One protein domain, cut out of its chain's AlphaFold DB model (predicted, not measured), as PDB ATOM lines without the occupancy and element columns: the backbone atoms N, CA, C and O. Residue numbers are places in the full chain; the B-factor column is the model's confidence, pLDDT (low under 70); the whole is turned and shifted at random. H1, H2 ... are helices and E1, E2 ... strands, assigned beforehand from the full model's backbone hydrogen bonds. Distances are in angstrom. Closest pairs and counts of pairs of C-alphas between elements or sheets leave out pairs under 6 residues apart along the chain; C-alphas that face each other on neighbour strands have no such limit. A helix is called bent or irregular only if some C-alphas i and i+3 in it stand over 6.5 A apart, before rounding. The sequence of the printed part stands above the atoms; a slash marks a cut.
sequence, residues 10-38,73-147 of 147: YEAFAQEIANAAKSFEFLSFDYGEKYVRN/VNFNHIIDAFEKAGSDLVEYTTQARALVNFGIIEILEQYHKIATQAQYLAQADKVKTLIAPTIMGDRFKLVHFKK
ATOM      1  N   TYR A  10     194.233 148.988 148.735       96.38
ATOM      2  CA  TYR A  10     195.139 149.019 147.585       96.38
ATOM      3  C   TYR A  10     196.159 150.152 147.655       96.38
ATOM      4  O   TYR A  10     197.321 149.923 147.344       96.38
ATOM      5  N   GLU A  11     195.773 151.340 148.116       98.12
ATOM      6  CA  GLU A  11     196.692 152.474 148.245       98.12
ATOM      7  C   GLU A  11     197.775 152.217 149.295       98.12
ATOM      8  O   GLU A  11     198.952 152.469 149.041       98.12
ATOM      9  N   ALA A  12     197.392 151.682 150.458       98.19
ATOM     10  CA  ALA A  12     198.345 151.331 151.509       98.19
ATOM     11  C   ALA A  12     199.300 150.226 151.034       98.19
ATOM     12  O   ALA A  12     200.514 150.367 151.156       98.19
ATOM     13  N   PHE A  13     198.756 149.180 150.407       97.50
ATOM     14  CA  PHE A  13     199.539 148.083 149.847       97.50
ATOM     15  C   PHE A  13     200.523 148.558 148.769       97.50
ATOM     16  O   PHE A  13     201.712 148.253 148.839       97.50
ATOM     17  N   ALA A  14     200.065 149.357 147.801       97.88
ATOM     18  CA  ALA A  14     200.918 149.913 146.755       97.88
ATOM     19  C   ALA A  14     202.057 150.755 147.346       97.88
ATOM     20  O   ALA A  14     203.204 150.639 146.915       97.88
ATOM     21  N   GLN A  15     201.768 151.559 148.374       98.12
ATOM     22  CA  GLN A  15     202.776 152.366 149.054       98.12
ATOM     23  C   GLN A  15     203.800 151.515 149.819       98.12
ATOM     24  O   GLN A  15     204.990 151.842 149.805       98.12
ATOM     25  N   GLU A  16     203.365 150.436 150.471       98.00
ATOM     26  CA  GLU A  16     204.249 149.479 151.144       98.00
ATOM     27  C   GLU A  16     205.200 148.810 150.147       98.00
ATOM     28  O   GLU A  16     206.414 148.830 150.359       98.00
ATOM     29  N   ILE A  17     204.680 148.312 149.021       97.19
ATOM     30  CA  ILE A  17     205.496 147.727 147.947       97.19
ATOM     31  C   ILE A  17     206.468 148.769 147.378       97.19
ATOM     32  O   ILE A  17     207.667 148.508 147.265       97.19
ATOM     33  N   ALA A  18     205.987 149.985 147.108       96.69
ATOM     34  CA  ALA A  18     206.792 151.083 146.581       96.69
ATOM     35  C   ALA A  18     207.950 151.505 147.500       96.69
ATOM     36  O   ALA A  18     208.939 152.063 147.011       96.69
ATOM     37  N   ASN A  19     207.822 151.269 148.807       97.50
ATOM     38  CA  ASN A  19     208.833 151.574 149.819       97.50
ATOM     39  C   ASN A  19     209.736 150.376 150.148       97.50
ATOM     40  O   ASN A  19     210.798 150.569 150.740       97.50
ATOM     41  N   ALA A  20     209.340 149.157 149.771       97.00
ATOM     42  CA  ALA A  20     210.089 147.939 150.067       97.00
ATOM     43  C   ALA A  20     211.420 147.860 149.302       97.00
ATOM     44  O   ALA A  20     212.395 147.307 149.812       97.00
ATOM     45  N   ALA A  21     211.482 148.425 148.092       96.38
ATOM     46  CA  ALA A  21     212.683 148.426 147.263       96.38
ATOM     47  C   ALA A  21     212.777 149.677 146.380       96.38
ATOM     48  O   ALA A  21     211.773 150.273 145.995       96.38
ATOM     49  N   LYS A  22     214.012 150.060 146.025       95.75
ATOM     50  CA  LYS A  22     214.263 151.158 145.074       95.75
ATOM     51  C   LYS A  22     213.866 150.800 143.645       95.75
ATOM     52  O   LYS A  22     213.515 151.704 142.902       95.75
ATOM     53  N   SER A  23     213.977 149.521 143.290       97.50
ATOM     54  CA  SER A  23     213.526 148.989 142.012       97.50
ATOM     55  C   SER A  23     212.923 147.605 142.205       97.50
ATOM     56  O   SER A  23     213.424 146.831 143.028       97.50
ATOM     57  N   PHE A  24     211.837 147.320 141.491       97.69
ATOM     58  CA  PHE A  24     211.145 146.035 141.522       97.69
ATOM     59  C   PHE A  24     210.273 145.824 140.282       97.69
ATOM     60  O   PHE A  24     209.904 146.764 139.585       97.69
ATOM     61  N   GLU A  25     209.881 144.567 140.095       97.94
ATOM     62  CA  GLU A  25     208.806 144.137 139.205       97.94
ATOM     63  C   GLU A  25     207.729 143.482 140.082       97.94
ATOM     64  O   GLU A  25     208.027 142.564 140.849       97.94
ATOM     65  N   PHE A  26     206.488 143.959 140.008       98.00
ATOM     66  CA  PHE A  26     205.345 143.362 140.698       98.00
ATOM     67  C   PHE A  26     204.375 142.808 139.666       98.00
ATOM     68  O   PHE A  26     203.849 143.554 138.843       98.00
ATOM     69  N   LEU A  27     204.125 141.502 139.725       98.06
ATOM     70  CA  LEU A  27     203.189 140.813 138.846       98.06
ATOM     71  C   LEU A  27     202.116 140.139 139.695       98.06
ATOM     72  O   LEU A  27     202.432 139.485 140.690       98.06
ATOM     73  N   SER A  28     200.860 140.255 139.278       97.50
ATOM     74  CA  SER A  28     199.750 139.534 139.896       97.50
ATOM     75  C   SER A  28     198.783 138.998 138.847       97.50
ATOM     76  O   SER A  28     198.548 139.641 137.824       97.50
ATOM     77  N   PHE A  29     198.228 137.820 139.129       98.25
ATOM     78  CA  PHE A  29     197.159 137.194 138.365       98.25
ATOM     79  C   PHE A  29     195.949 137.014 139.267       98.25
ATOM     80  O   PHE A  29     196.033 136.304 140.266       98.25
ATOM     81  N   ASP A  30     194.825 137.614 138.894       97.88
ATOM     82  CA  ASP A  30     193.573 137.432 139.627       97.88
ATOM     83  C   ASP A  30     192.364 137.567 138.699       97.88
ATOM     84  O   ASP A  30     192.477 138.073 137.576       97.88
ATOM     85  N   TYR A  31     191.205 137.096 139.144       96.06
ATOM     86  CA  TYR A  31     189.960 137.242 138.403       96.06
ATOM     87  C   TYR A  31     189.301 138.586 138.682       96.06
ATOM     88  O   TYR A  31     189.203 139.061 139.811       96.06
ATOM     89  N   GLY A  32     188.810 139.194 137.611       95.25
ATOM     90  CA  GLY A  32     188.134 140.475 137.668       95.25
ATOM     91  C   GLY A  32     188.270 141.240 136.369       95.25
ATOM     92  O   GLY A  32     188.618 140.682 135.323       95.25
ATOM     93  N   GLU A  33     187.981 142.532 136.432       95.31
ATOM     94  CA  GLU A  33     187.898 143.389 135.257       95.31
ATOM     95  C   GLU A  33     188.557 144.738 135.491       95.31
ATOM     96  O   GLU A  33     188.693 145.216 136.619       95.31
ATOM     97  N   LYS A  34     188.971 145.373 134.391       94.88
ATOM     98  CA  LYS A  34     189.513 146.731 134.459       94.88
ATOM     99  C   LYS A  34     188.445 147.705 134.929       94.88
ATOM    100  O   LYS A  34     188.705 148.534 135.785       94.88
ATOM    101  N   TYR A  35     187.244 147.603 134.378       89.62
ATOM    102  CA  TYR A  35     186.188 148.569 134.636       89.62
ATOM    103  C   TYR A  35     185.170 148.030 135.632       89.62
ATOM    104  O   TYR A  35     184.814 146.853 135.609       89.62
ATOM    105  N   VAL A  36     184.675 148.929 136.483       82.06
ATOM    106  CA  VAL A  36     183.650 148.604 137.473       82.06
ATOM    107  C   VAL A  36     182.385 148.079 136.803       82.06
ATOM    108  O   VAL A  36     181.868 148.655 135.842       82.06
ATOM    109  N   ARG A  37     181.841 147.004 137.368       75.94
ATOM    110  CA  ARG A  37     180.465 146.591 137.110       75.94
ATOM    111  C   ARG A  37     179.551 147.420 138.012       75.94
ATOM    112  O   ARG A  37     179.882 147.685 139.161       75.94
ATOM    113  N   ASN A  38     178.400 147.855 137.501       84.06
ATOM    114  CA  ASN A  38     177.377 148.539 138.307       84.06
ATOM    115  C   ASN A  38     176.580 147.524 139.162       84.06
ATOM    116  O   ASN A  38     175.352 147.553 139.150       84.06
ATOM    117  N   VAL A  73     188.427 141.405 141.340       95.62
ATOM    118  CA  VAL A  73     189.384 142.511 141.451       95.62
ATOM    119  C   VAL A  73     189.021 143.633 140.477       95.62
ATOM    120  O   VAL A  73     188.854 143.417 139.273       95.62
ATOM    121  N   ASN A  74     188.956 144.861 140.992       95.31
ATOM    122  CA  ASN A  74     188.888 146.069 140.176       95.31
ATOM    123  C   ASN A  74     190.307 146.488 139.774       95.31
ATOM    124  O   ASN A  74     191.016 147.157 140.532       95.31
ATOM    125  N   PHE A  75     190.716 146.111 138.563       97.12
ATOM    126  CA  PHE A  75     192.078 146.363 138.105       97.12
ATOM    127  C   PHE A  75     192.359 147.839 137.812       97.12
ATOM    128  O   PHE A  75     193.507 148.255 137.928       97.12
ATOM    129  N   ASN A  76     191.364 148.669 137.485       96.44
ATOM    130  CA  ASN A  76     191.635 150.103 137.356       96.44
ATOM    131  C   ASN A  76     192.000 150.724 138.708       96.44
ATOM    132  O   ASN A  76     192.878 151.573 138.765       96.44
ATOM    133  N   HIS A  77     191.382 150.272 139.805       95.94
ATOM    134  CA  HIS A  77     191.704 150.789 141.137       95.94
ATOM    135  C   HIS A  77     193.124 150.408 141.576       95.94
ATOM    136  O   HIS A  77     193.863 151.273 142.041       95.94
ATOM    137  N   ILE A  78     193.551 149.153 141.387       96.88
ATOM    138  CA  ILE A  78     194.930 148.766 141.733       96.88
ATOM    139  C   ILE A  78     195.962 149.475 140.842       96.88
ATOM    140  O   ILE A  78     196.998 149.896 141.346       96.88
ATOM    141  N   ILE A  79     195.663 149.676 139.552       98.31
ATOM    142  CA  ILE A  79     196.515 150.454 138.640       98.31
ATOM    143  C   ILE A  79     196.667 151.888 139.150       98.31
ATOM    144  O   ILE A  79     197.792 152.326 139.379       98.31
ATOM    145  N   ASP A  80     195.555 152.570 139.434       97.88
ATOM    146  CA  ASP A  80     195.576 153.938 139.959       97.88
ATOM    147  C   ASP A  80     196.369 154.035 141.277       97.88
ATOM    148  O   ASP A  80     197.032 155.042 141.536       97.88
ATOM    149  N   ALA A  81     196.291 153.013 142.136       98.19
ATOM    150  CA  ALA A  81     197.011 152.970 143.406       98.19
ATOM    151  C   ALA A  81     198.533 152.841 143.213       98.19
ATOM    152  O   ALA A  81     199.289 153.592 143.833       98.19
ATOM    153  N   PHE A  82     198.987 151.936 142.341       98.44
ATOM    154  CA  PHE A  82     200.412 151.748 142.041       98.44
ATOM    155  C   PHE A  82     201.018 152.945 141.298       98.44
ATOM    156  O   PHE A  82     202.108 153.392 141.661       98.44
ATOM    157  N   GLU A  83     200.299 153.532 140.337       98.38
ATOM    158  CA  GLU A  83     200.753 154.738 139.629       98.38
ATOM    159  C   GLU A  83     200.926 155.924 140.587       98.38
ATOM    160  O   GLU A  83     201.949 156.611 140.563       98.38
ATOM    161  N   LYS A  84     199.987 156.123 141.523       98.31
ATOM    162  CA  LYS A  84     200.109 157.156 142.569       98.31
ATOM    163  C   LYS A  84     201.256 156.897 143.548       98.31
ATOM    164  O   LYS A  84     201.811 157.857 144.079       98.31
ATOM    165  N   ALA A  85     201.622 155.637 143.777       98.06
ATOM    166  CA  ALA A  85     202.774 155.253 144.598       98.06
ATOM    167  C   ALA A  85     204.127 155.378 143.854       98.06
ATOM    168  O   ALA A  85     205.193 155.144 144.442       98.06
ATOM    169  N   GLY A  86     204.101 155.787 142.579       97.88
ATOM    170  CA  GLY A  86     205.282 156.039 141.756       97.88
ATOM    171  C   GLY A  86     205.816 154.810 141.020       97.88
ATOM    172  O   GLY A  86     207.020 154.746 140.779       97.88
ATOM    173  N   SER A  87     204.957 153.835 140.716       98.19
ATOM    174  CA  SER A  87     205.268 152.697 139.844       98.19
ATOM    175  C   SER A  87     204.626 152.867 138.469       98.19
ATOM    176  O   SER A  87     203.518 153.379 138.366       98.19
ATOM    177  N   ASP A  88     205.279 152.379 137.420       98.31
ATOM    178  CA  ASP A  88     204.731 152.395 136.063       98.31
ATOM    179  C   ASP A  88     203.965 151.101 135.777       98.31
ATOM    180  O   ASP A  88     204.468 150.004 136.038       98.31
ATOM    181  N   LEU A  89     202.784 151.206 135.162       98.62
ATOM    182  CA  LEU A  89     202.114 150.056 134.558       98.62
ATOM    183  C   LEU A  89     202.896 149.588 133.322       98.62
ATOM    184  O   LEU A  89     203.021 150.313 132.336       98.62
ATOM    185  N   VAL A  90     203.389 148.353 133.360       98.56
ATOM    186  CA  VAL A  90     204.073 147.700 132.236       98.56
ATOM    187  C   VAL A  90     203.071 146.995 131.337       98.56
ATOM    188  O   VAL A  90     203.059 147.210 130.126       98.56
ATOM    189  N   GLU A  91     202.213 146.161 131.925       98.38
ATOM    190  CA  GLU A  91     201.229 145.388 131.176       98.38
ATOM    191  C   GLU A  91     199.963 145.148 132.001       98.38
ATOM    192  O   GLU A  91     200.003 144.847 133.193       98.38
ATOM    193  N   TYR A  92     198.821 145.252 131.328       98.62
ATOM    194  CA  TYR A  92     197.550 144.709 131.785       98.62
ATOM    195  C   TYR A  92     196.948 143.901 130.638       98.62
ATOM    196  O   TYR A  92     196.701 144.443 129.557       98.62
ATOM    197  N   THR A  93     196.734 142.606 130.844       98.50
ATOM    198  CA  THR A  93     196.310 141.686 129.779       98.50
ATOM    199  C   THR A  93     195.560 140.484 130.351       98.50
ATOM    200  O   THR A  93     195.488 140.310 131.565       98.50
ATOM    201  N   THR A  94     194.967 139.646 129.502       98.56
ATOM    202  CA  THR A  94     194.325 138.402 129.961       98.56
ATOM    203  C   THR A  94     195.370 137.365 130.366       98.56
ATOM    204  O   THR A  94     196.481 137.344 129.830       98.56
ATOM    205  N   GLN A  95     195.012 136.462 131.281       98.56
ATOM    206  CA  GLN A  95     195.885 135.360 131.685       98.56
ATOM    207  C   GLN A  95     196.316 134.522 130.479       98.56
ATOM    208  O   GLN A  95     197.491 134.182 130.364       98.56
ATOM    209  N   ALA A  96     195.396 134.229 129.556       98.38
ATOM    210  CA  ALA A  96     195.711 133.478 128.344       98.38
ATOM    211  C   ALA A  96     196.853 134.128 127.550       98.38
ATOM    212  O   ALA A  96     197.827 133.461 127.205       98.38
ATOM    213  N   ARG A  97     196.759 135.441 127.301       98.44
ATOM    214  CA  ARG A  97     197.768 136.173 126.532       98.44
ATOM    215  C   ARG A  97     199.093 136.269 127.282       98.44
ATOM    216  O   ARG A  97     200.133 136.039 126.675       98.44
ATOM    217  N   ALA A  98     199.054 136.544 128.584       98.44
ATOM    218  CA  ALA A  98     200.246 136.570 129.427       98.44
ATOM    219  C   ALA A  98     200.987 135.223 129.424       98.44
ATOM    220  O   ALA A  98     202.185 135.183 129.169       98.44
ATOM    221  N   LEU A  99     200.283 134.108 129.645       98.44
ATOM    222  CA  LEU A  99     200.901 132.780 129.703       98.44
ATOM    223  C   LEU A  99     201.478 132.340 128.354       98.44
ATOM    224  O   LEU A  99     202.547 131.733 128.321       98.44
ATOM    225  N   VAL A 100     200.801 132.662 127.247       98.19
ATOM    226  CA  VAL A 100     201.350 132.434 125.901       98.19
ATOM    227  C   VAL A 100     202.617 133.262 125.699       98.19
ATOM    228  O   VAL A 100     203.632 132.706 125.298       98.19
ATOM    229  N   ASN A 101     202.607 134.549 126.057       97.88
ATOM    230  CA  ASN A 101     203.793 135.408 125.968       97.88
ATOM    231  C   ASN A 101     204.948 134.929 126.868       97.88
ATOM    232  O   ASN A 101     206.111 135.114 126.519       97.88
ATOM    233  N   PHE A 102     204.645 134.308 128.011       97.69
ATOM    234  CA  PHE A 102     205.635 133.725 128.926       97.69
ATOM    235  C   PHE A 102     206.160 132.356 128.472       97.69
ATOM    236  O   PHE A 102     207.031 131.784 129.126       97.69
ATOM    237  N   GLY A 103     205.663 131.834 127.353       98.25
ATOM    238  CA  GLY A 103     206.208 130.648 126.711       98.25
ATOM    239  C   GLY A 103     205.570 129.327 127.148       98.25
ATOM    240  O   GLY A 103     206.214 128.276 127.105       98.25
ATOM    241  N   ILE A 104     204.316 129.338 127.626       98.19
ATOM    242  CA  ILE A 104     203.651 128.108 128.100       98.19
ATOM    243  C   ILE A 104     203.513 127.041 127.000       98.19
ATOM    244  O   ILE A 104     203.508 125.846 127.301       98.19
ATOM    245  N   ILE A 105     203.429 127.455 125.730       97.38
ATOM    246  CA  ILE A 105     203.322 126.543 124.583       97.38
ATOM    247  C   ILE A 105     204.663 125.849 124.343       97.38
ATOM    248  O   ILE A 105     204.722 124.627 124.249       97.38
ATOM    249  N   GLU A 106     205.751 126.609 124.360       98.12
ATOM    250  CA  GLU A 106     207.123 126.139 124.204       98.12
ATOM    251  C   GLU A 106     207.505 125.185 125.339       98.12
ATOM    252  O   GLU A 106     208.151 124.162 125.105       98.12
ATOM    253  N   ILE A 107     207.068 125.474 126.568       97.94
ATOM    254  CA  ILE A 107     207.237 124.570 127.715       97.94
ATOM    255  C   ILE A 107     206.515 123.242 127.456       97.94
ATOM    256  O   ILE A 107     207.095 122.174 127.673       97.94
ATOM    257  N   LEU A 108     205.273 123.282 126.965       97.62
ATOM    258  CA  LEU A 108     204.495 122.078 126.667       97.62
ATOM    259  C   LEU A 108     205.116 121.262 125.517       97.62
ATOM    260  O   LEU A 108     205.150 120.030 125.579       97.62
ATOM    261  N   GLU A 109     205.666 121.926 124.501       97.12
ATOM    262  CA  GLU A 109     206.403 121.294 123.399       97.12
ATOM    263  C   GLU A 109     207.706 120.639 123.864       97.12
ATOM    264  O   GLU A 109     208.029 119.523 123.452       97.12
ATOM    265  N   GLN A 110     208.468 121.302 124.736       97.94
ATOM    266  CA  GLN A 110     209.674 120.719 125.326       97.94
ATOM    267  C   GLN A 110     209.332 119.507 126.191       97.94
ATOM    268  O   GLN A 110     210.006 118.480 126.100       97.94
ATOM    269  N   TYR A 111     208.251 119.590 126.968       97.88
ATOM    270  CA  TYR A 111     207.767 118.477 127.775       97.88
ATOM    271  C   TYR A 111     207.357 117.276 126.915       97.88
ATOM    272  O   TYR A 111     207.690 116.141 127.253       97.88
ATOM    273  N   HIS A 112     206.715 117.505 125.763       97.50
ATOM    274  CA  HIS A 112     206.330 116.435 124.834       97.50
ATOM    275  C   HIS A 112     207.511 115.557 124.399       97.50
ATOM    276  O   HIS A 112     207.348 114.353 124.221       97.50
ATOM    277  N   LYS A 113     208.713 116.133 124.270       97.88
ATOM    278  CA  LYS A 113     209.918 115.409 123.825       97.88
ATOM    279  C   LYS A 113     210.416 114.378 124.838       97.88
ATOM    280  O   LYS A 113     211.141 113.465 124.455       97.88
ATOM    281  N   ILE A 114     210.067 114.540 126.114       97.75
ATOM    282  CA  ILE A 114     210.540 113.685 127.214       97.75
ATOM    283  C   ILE A 114     209.413 112.898 127.890       97.75
ATOM    284  O   ILE A 114     209.683 111.965 128.645       97.75
ATOM    285  N   ALA A 115     208.159 113.276 127.652       97.25
ATOM    286  CA  ALA A 115     206.995 112.682 128.287       97.25
ATOM    287  C   ALA A 115     206.410 111.534 127.460       97.25
ATOM    288  O   ALA A 115     206.450 111.519 126.231       97.25
ATOM    289  N   THR A 116     205.766 110.589 128.144       98.31
ATOM    290  CA  THR A 116     204.848 109.663 127.472       98.31
ATOM    291  C   THR A 116     203.625 110.415 126.943       98.31
ATOM    292  O   THR A 116     203.256 111.475 127.455       98.31
ATOM    293  N   GLN A 117     202.927 109.841 125.962       97.38
ATOM    294  CA  GLN A 117     201.715 110.452 125.409       97.38
ATOM    295  C   GLN A 117     200.646 110.722 126.480       97.38
ATOM    296  O   GLN A 117     200.044 111.792 126.487       97.38
ATOM    297  N   ALA A 118     200.445 109.792 127.420       98.06
ATOM    298  CA  ALA A 118     199.477 109.959 128.505       98.06
ATOM    299  C   ALA A 118     199.838 111.135 129.432       98.06
ATOM    300  O   ALA A 118     198.977 111.940 129.783       98.06
ATOM    301  N   GLN A 119     201.119 111.270 129.790       98.06
ATOM    302  CA  GLN A 119     201.607 112.392 130.595       98.06
ATOM    303  C   GLN A 119     201.462 113.726 129.859       98.06
ATOM    304  O   GLN A 119     201.020 114.706 130.456       98.06
ATOM    305  N   TYR A 120     201.803 113.759 128.569       98.19
ATOM    306  CA  TYR A 120     201.649 114.947 127.737       98.19
ATOM    307  C   TYR A 120     200.191 115.413 127.680       98.19
ATOM    308  O   TYR A 120     199.922 116.577 127.967       98.19
ATOM    309  N   LEU A 121     199.249 114.509 127.382       98.00
ATOM    310  CA  LEU A 121     197.822 114.843 127.295       98.00
ATOM    311  C   LEU A 121     197.293 115.416 128.616       98.00
ATOM    312  O   LEU A 121     196.621 116.445 128.611       98.00
ATOM    313  N   ALA A 122     197.683 114.829 129.750       97.88
ATOM    314  CA  ALA A 122     197.286 115.333 131.062       97.88
ATOM    315  C   ALA A 122     197.790 116.765 131.342       97.88
ATOM    316  O   ALA A 122     197.093 117.541 131.996       97.88
ATOM    317  N   GLN A 123     198.987 117.139 130.872       97.75
ATOM    318  CA  GLN A 123     199.477 118.519 131.005       97.75
ATOM    319  C   GLN A 123     198.843 119.455 129.973       97.75
ATOM    320  O   GLN A 123     198.526 120.594 130.309       97.75
ATOM    321  N   ALA A 124     198.598 118.977 128.752       97.69
ATOM    322  CA  ALA A 124     197.909 119.743 127.721       97.69
ATOM    323  C   ALA A 124     196.498 120.159 128.175       97.69
ATOM    324  O   ALA A 124     196.118 121.314 127.989       97.69
ATOM    325  N   ASP A 125     195.757 119.280 128.858       97.44
ATOM    326  CA  ASP A 125     194.435 119.603 129.418       97.44
ATOM    327  C   ASP A 125     194.497 120.666 130.530       97.44
ATOM    328  O   ASP A 125     193.632 121.545 130.621       97.44
ATOM    329  N   LYS A 126     195.554 120.654 131.350       97.38
ATOM    330  CA  LYS A 126     195.787 121.704 132.355       97.38
ATOM    331  C   LYS A 126     196.116 123.039 131.700       97.38
ATOM    332  O   LYS A 126     195.512 124.048 132.054       97.38
ATOM    333  N   VAL A 127     197.013 123.051 130.712       97.88
ATOM    334  CA  VAL A 127     197.339 124.262 129.940       97.88
ATOM    335  C   VAL A 127     196.084 124.810 129.270       97.88
ATOM    336  O   VAL A 127     195.804 126.001 129.391       97.88
ATOM    337  N   LYS A 128     195.266 123.946 128.658       97.06
ATOM    338  CA  LYS A 128     193.974 124.321 128.075       97.06
ATOM    339  C   LYS A 128     193.072 125.011 129.098       97.06
ATOM    340  O   LYS A 128     192.491 126.035 128.773       97.06
ATOM    341  N   THR A 129     192.982 124.497 130.323       96.88
ATOM    342  CA  THR A 129     192.197 125.117 131.406       96.88
ATOM    343  C   THR A 129     192.676 126.542 131.714       96.88
ATOM    344  O   THR A 129     191.855 127.450 131.859       96.88
ATOM    345  N   LEU A 130     193.996 126.754 131.745       97.94
ATOM    346  CA  LEU A 130     194.613 128.051 132.041       97.94
ATOM    347  C   LEU A 130     194.417 129.092 130.930       97.94
ATOM    348  O   LEU A 130     194.294 130.277 131.239       97.94
ATOM    349  N   ILE A 131     194.397 128.674 129.660       97.12
ATOM    350  CA  ILE A 131     194.341 129.593 128.506       97.12
ATOM    351  C   ILE A 131     192.961 129.681 127.846       97.12
ATOM    352  O   ILE A 131     192.719 130.605 127.074       97.12
ATOM    353  N   ALA A 132     192.050 128.739 128.106       97.06
ATOM    354  CA  ALA A 132     190.731 128.735 127.479       97.06
ATOM    355  C   ALA A 132     189.915 129.965 127.923       97.06
ATOM    356  O   ALA A 132     189.700 130.130 129.130       97.06
ATOM    357  N   PRO A 133     189.392 130.777 126.980       92.69
ATOM    358  CA  PRO A 133     188.622 131.988 127.285       92.69
ATOM    359  C   PRO A 133     187.446 131.747 128.233       92.69
ATOM    360  O   PRO A 133     187.205 132.515 129.157       92.69
ATOM    361  N   THR A 134     186.745 130.627 128.045       91.25
ATOM    362  CA  THR A 134     185.533 130.274 128.793       91.25
ATOM    363  C   THR A 134     185.792 129.732 130.199       91.25
ATOM    364  O   THR A 134     184.831 129.453 130.911       91.25
ATOM    365  N   ILE A 135     187.056 129.548 130.598       91.75
ATOM    366  CA  ILE A 135     187.420 128.982 131.902       91.75
ATOM    367  C   ILE A 135     188.208 130.012 132.715       91.75
ATOM    368  O   ILE A 135     187.613 130.802 133.449       91.75
ATOM    369  N   MET A 136     189.538 130.020 132.592       96.19
ATOM    370  CA  MET A 136     190.400 130.970 133.300       96.19
ATOM    371  C   MET A 136     190.991 132.026 132.372       96.19
ATOM    372  O   MET A 136     191.281 133.126 132.831       96.19
ATOM    373  N   GLY A 137     191.147 131.711 131.083       97.06
ATOM    374  CA  GLY A 137     191.973 132.470 130.148       97.06
ATOM    375  C   GLY A 137     191.614 133.948 130.053       97.06
ATOM    376  O   GLY A 137     192.513 134.779 130.164       97.06
ATOM    377  N   ASP A 138     190.322 134.260 129.910       96.56
ATOM    378  CA  ASP A 138     189.840 135.646 129.850       96.56
ATOM    379  C   ASP A 138     189.360 136.155 131.206       96.56
ATOM    380  O   ASP A 138     189.435 137.352 131.466       96.56
ATOM    381  N   ARG A 139     188.884 135.269 132.093       95.62
ATOM    382  CA  ARG A 139     188.383 135.654 133.420       95.62
ATOM    383  C   ARG A 139     189.493 136.216 134.308       95.62
ATOM    384  O   ARG A 139     189.263 137.197 135.014       95.62
ATOM    385  N   PHE A 140     190.676 135.612 134.256       98.25
ATOM    386  CA  PHE A 140     191.855 136.065 134.984       98.25
ATOM    387  C   PHE A 140     192.639 137.081 134.160       98.25
ATOM    388  O   PHE A 140     192.734 136.980 132.934       98.25
ATOM    389  N   LYS A 141     193.223 138.058 134.844       98.56
ATOM    390  CA  LYS A 141     194.021 139.128 134.250       98.56
ATOM    391  C   LYS A 141     195.401 139.146 134.888       98.56
ATOM    392  O   LYS A 141     195.517 138.943 136.091       98.56
ATOM    393  N   LEU A 142     196.419 139.419 134.079       98.69
ATOM    394  CA  LEU A 142     197.728 139.847 134.553       98.69
ATOM    395  C   LEU A 142     197.694 141.363 134.745       98.69
ATOM    396  O   LEU A 142     197.244 142.090 133.854       98.69
ATOM    397  N   VAL A 143     198.253 141.827 135.857       98.69
ATOM    398  CA  VAL A 143     198.750 143.196 135.992       98.69
ATOM    399  C   VAL A 143     200.224 143.165 136.367       98.69
ATOM    400  O   VAL A 143     200.642 142.369 137.211       98.69
ATOM    401  N   HIS A 144     201.010 144.013 135.717       98.75
ATOM    402  CA  HIS A 144     202.453 144.088 135.872       98.75
ATOM    403  C   HIS A 144     202.878 145.544 136.058       98.75
ATOM    404  O   HIS A 144     202.661 146.367 135.171       98.75
ATOM    405  N   PHE A 145     203.488 145.849 137.201       98.62
ATOM    406  CA  PHE A 145     204.070 147.151 137.516       98.62
ATOM    407  C   PHE A 145     205.583 147.065 137.676       98.62
ATOM    408  O   PHE A 145     206.093 146.051 138.156       98.62
ATOM    409  N   LYS A 146     206.272 148.167 137.383       98.38
ATOM    410  CA  LYS A 146     207.704 148.324 137.643       98.38
ATOM    411  C   LYS A 146     208.013 149.599 138.419       98.38
ATOM    412  O   LYS A 146     207.290 150.590 138.309       98.38
ATOM    413  N   LYS A 147     209.114 149.581 139.160       96.06
ATOM    414  CA  LYS A 147     209.759 150.766 139.736       96.06
ATOM    415  C   LYS A 147     211.270 150.648 139.608       96.06
ATOM    416  O   LYS A 147     211.777 149.501 139.627       96.06
TER     417      LYS A 147
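AT A GLANCE: This is residues 10 to 38 and 73 to 147 of the 147 residues of an uncharacterized protein of Nitratifractor sp (UniProt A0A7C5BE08). A small, twisted sheet of three strands has helix H2 packed over one face, with H1 packed on H2; from one end of the sheet, H3 and the short H6 lead to a helical hairpin, H4 and H5, that reaches away from the sheet and makes the long arm of the domain. The printed part has 104 residues with six named helices and three named strands, in the order H1 E1 H2 E2 H3 H4 H5 H6 E3. The sheet's order is E1 E3 E2, antiparallel, and the class is mixed, helices and strands. The whole is loose, with a radius of gyration of the C-alphas of 16.7 A, and flat, spanning 50 by 37 by 16 A.

HOW THE PARTS SIT: Start at the inner strand E3, residues 140 to 146. On one side is the edge strand E1, residues 25 to 33, where N 26 and O 145 are 2.8 A apart, within hydrogen-bond range; on the other is the edge strand E2, residues 88 to 94, where N 144 and O 91 are also 2.8 A apart. E1 bends by 77 degrees at residue 30. H2, residues 75 to 84, is on the sheet at a height of 7.7 A, over E2 and along the strands, at 7 degrees on the local plane. H1, residues 10 to 20, touches H2 at a steep tilt of 45 degrees, the same way; the closest C-alphas, of Glu 11 and Ala 81, are 4.9 A apart. On the opposite face from H2, H3, residues 95 to 101, only just stands up from the sheet, its line rising 42 degrees. H5, residues 117 to 131, touches H3 with residues 130 to 131 alone, at a steep tilt of 62 degrees; the closest C-alphas, of Ala 96 and Ile 131, are 4.1 A apart. H4, residues 104 to 112, forms a hairpin with H5, at a shallow tilt of 6 degrees, opposite ways; the closest C-alphas, of His 112 and Tyr 120, are 5.7 A apart. H6, residues 133 to 137, only grazes the sheet and touches H5 only at the corner; it is irregular, but only just, with C-alphas 134 and 137 6.9 A apart. Every O i to N i+4 pair is within hydrogen-bond range in H1, H2, H3 and H4; H5 has 10 of 11, and H6 has 0 of 1, with 0 of 2 O i to N i+3 pairs.

IN THESE COORDINATES: Find C-alpha 10 at (195.139, 149.019, 147.585), where H1 begins its 15.2 A. E1 covers 21.3 A, H2 14.2 A and E2 18.5 A. H3 covers 9.8 A and H4 12.4 A. Look for C-alpha 117 at (201.715, 110.452, 125.409), from which H5 runs 20.7 A. After H6, 4.4 A long, E3 runs 20.2 A to C-alpha 146 at (207.704, 148.324, 137.643).

THE WHOLE: The two C-alphas farthest apart, of Lys 84 and Thr 116, are 50.1 A apart. Residues 39 to 72 are not printed, and C-alphas 38 and 73 are 13.8 A apart across the cut. The links that are printed whole are tight. The mean pLDDT of the printed part is 96.9, and no printed residue is under 70.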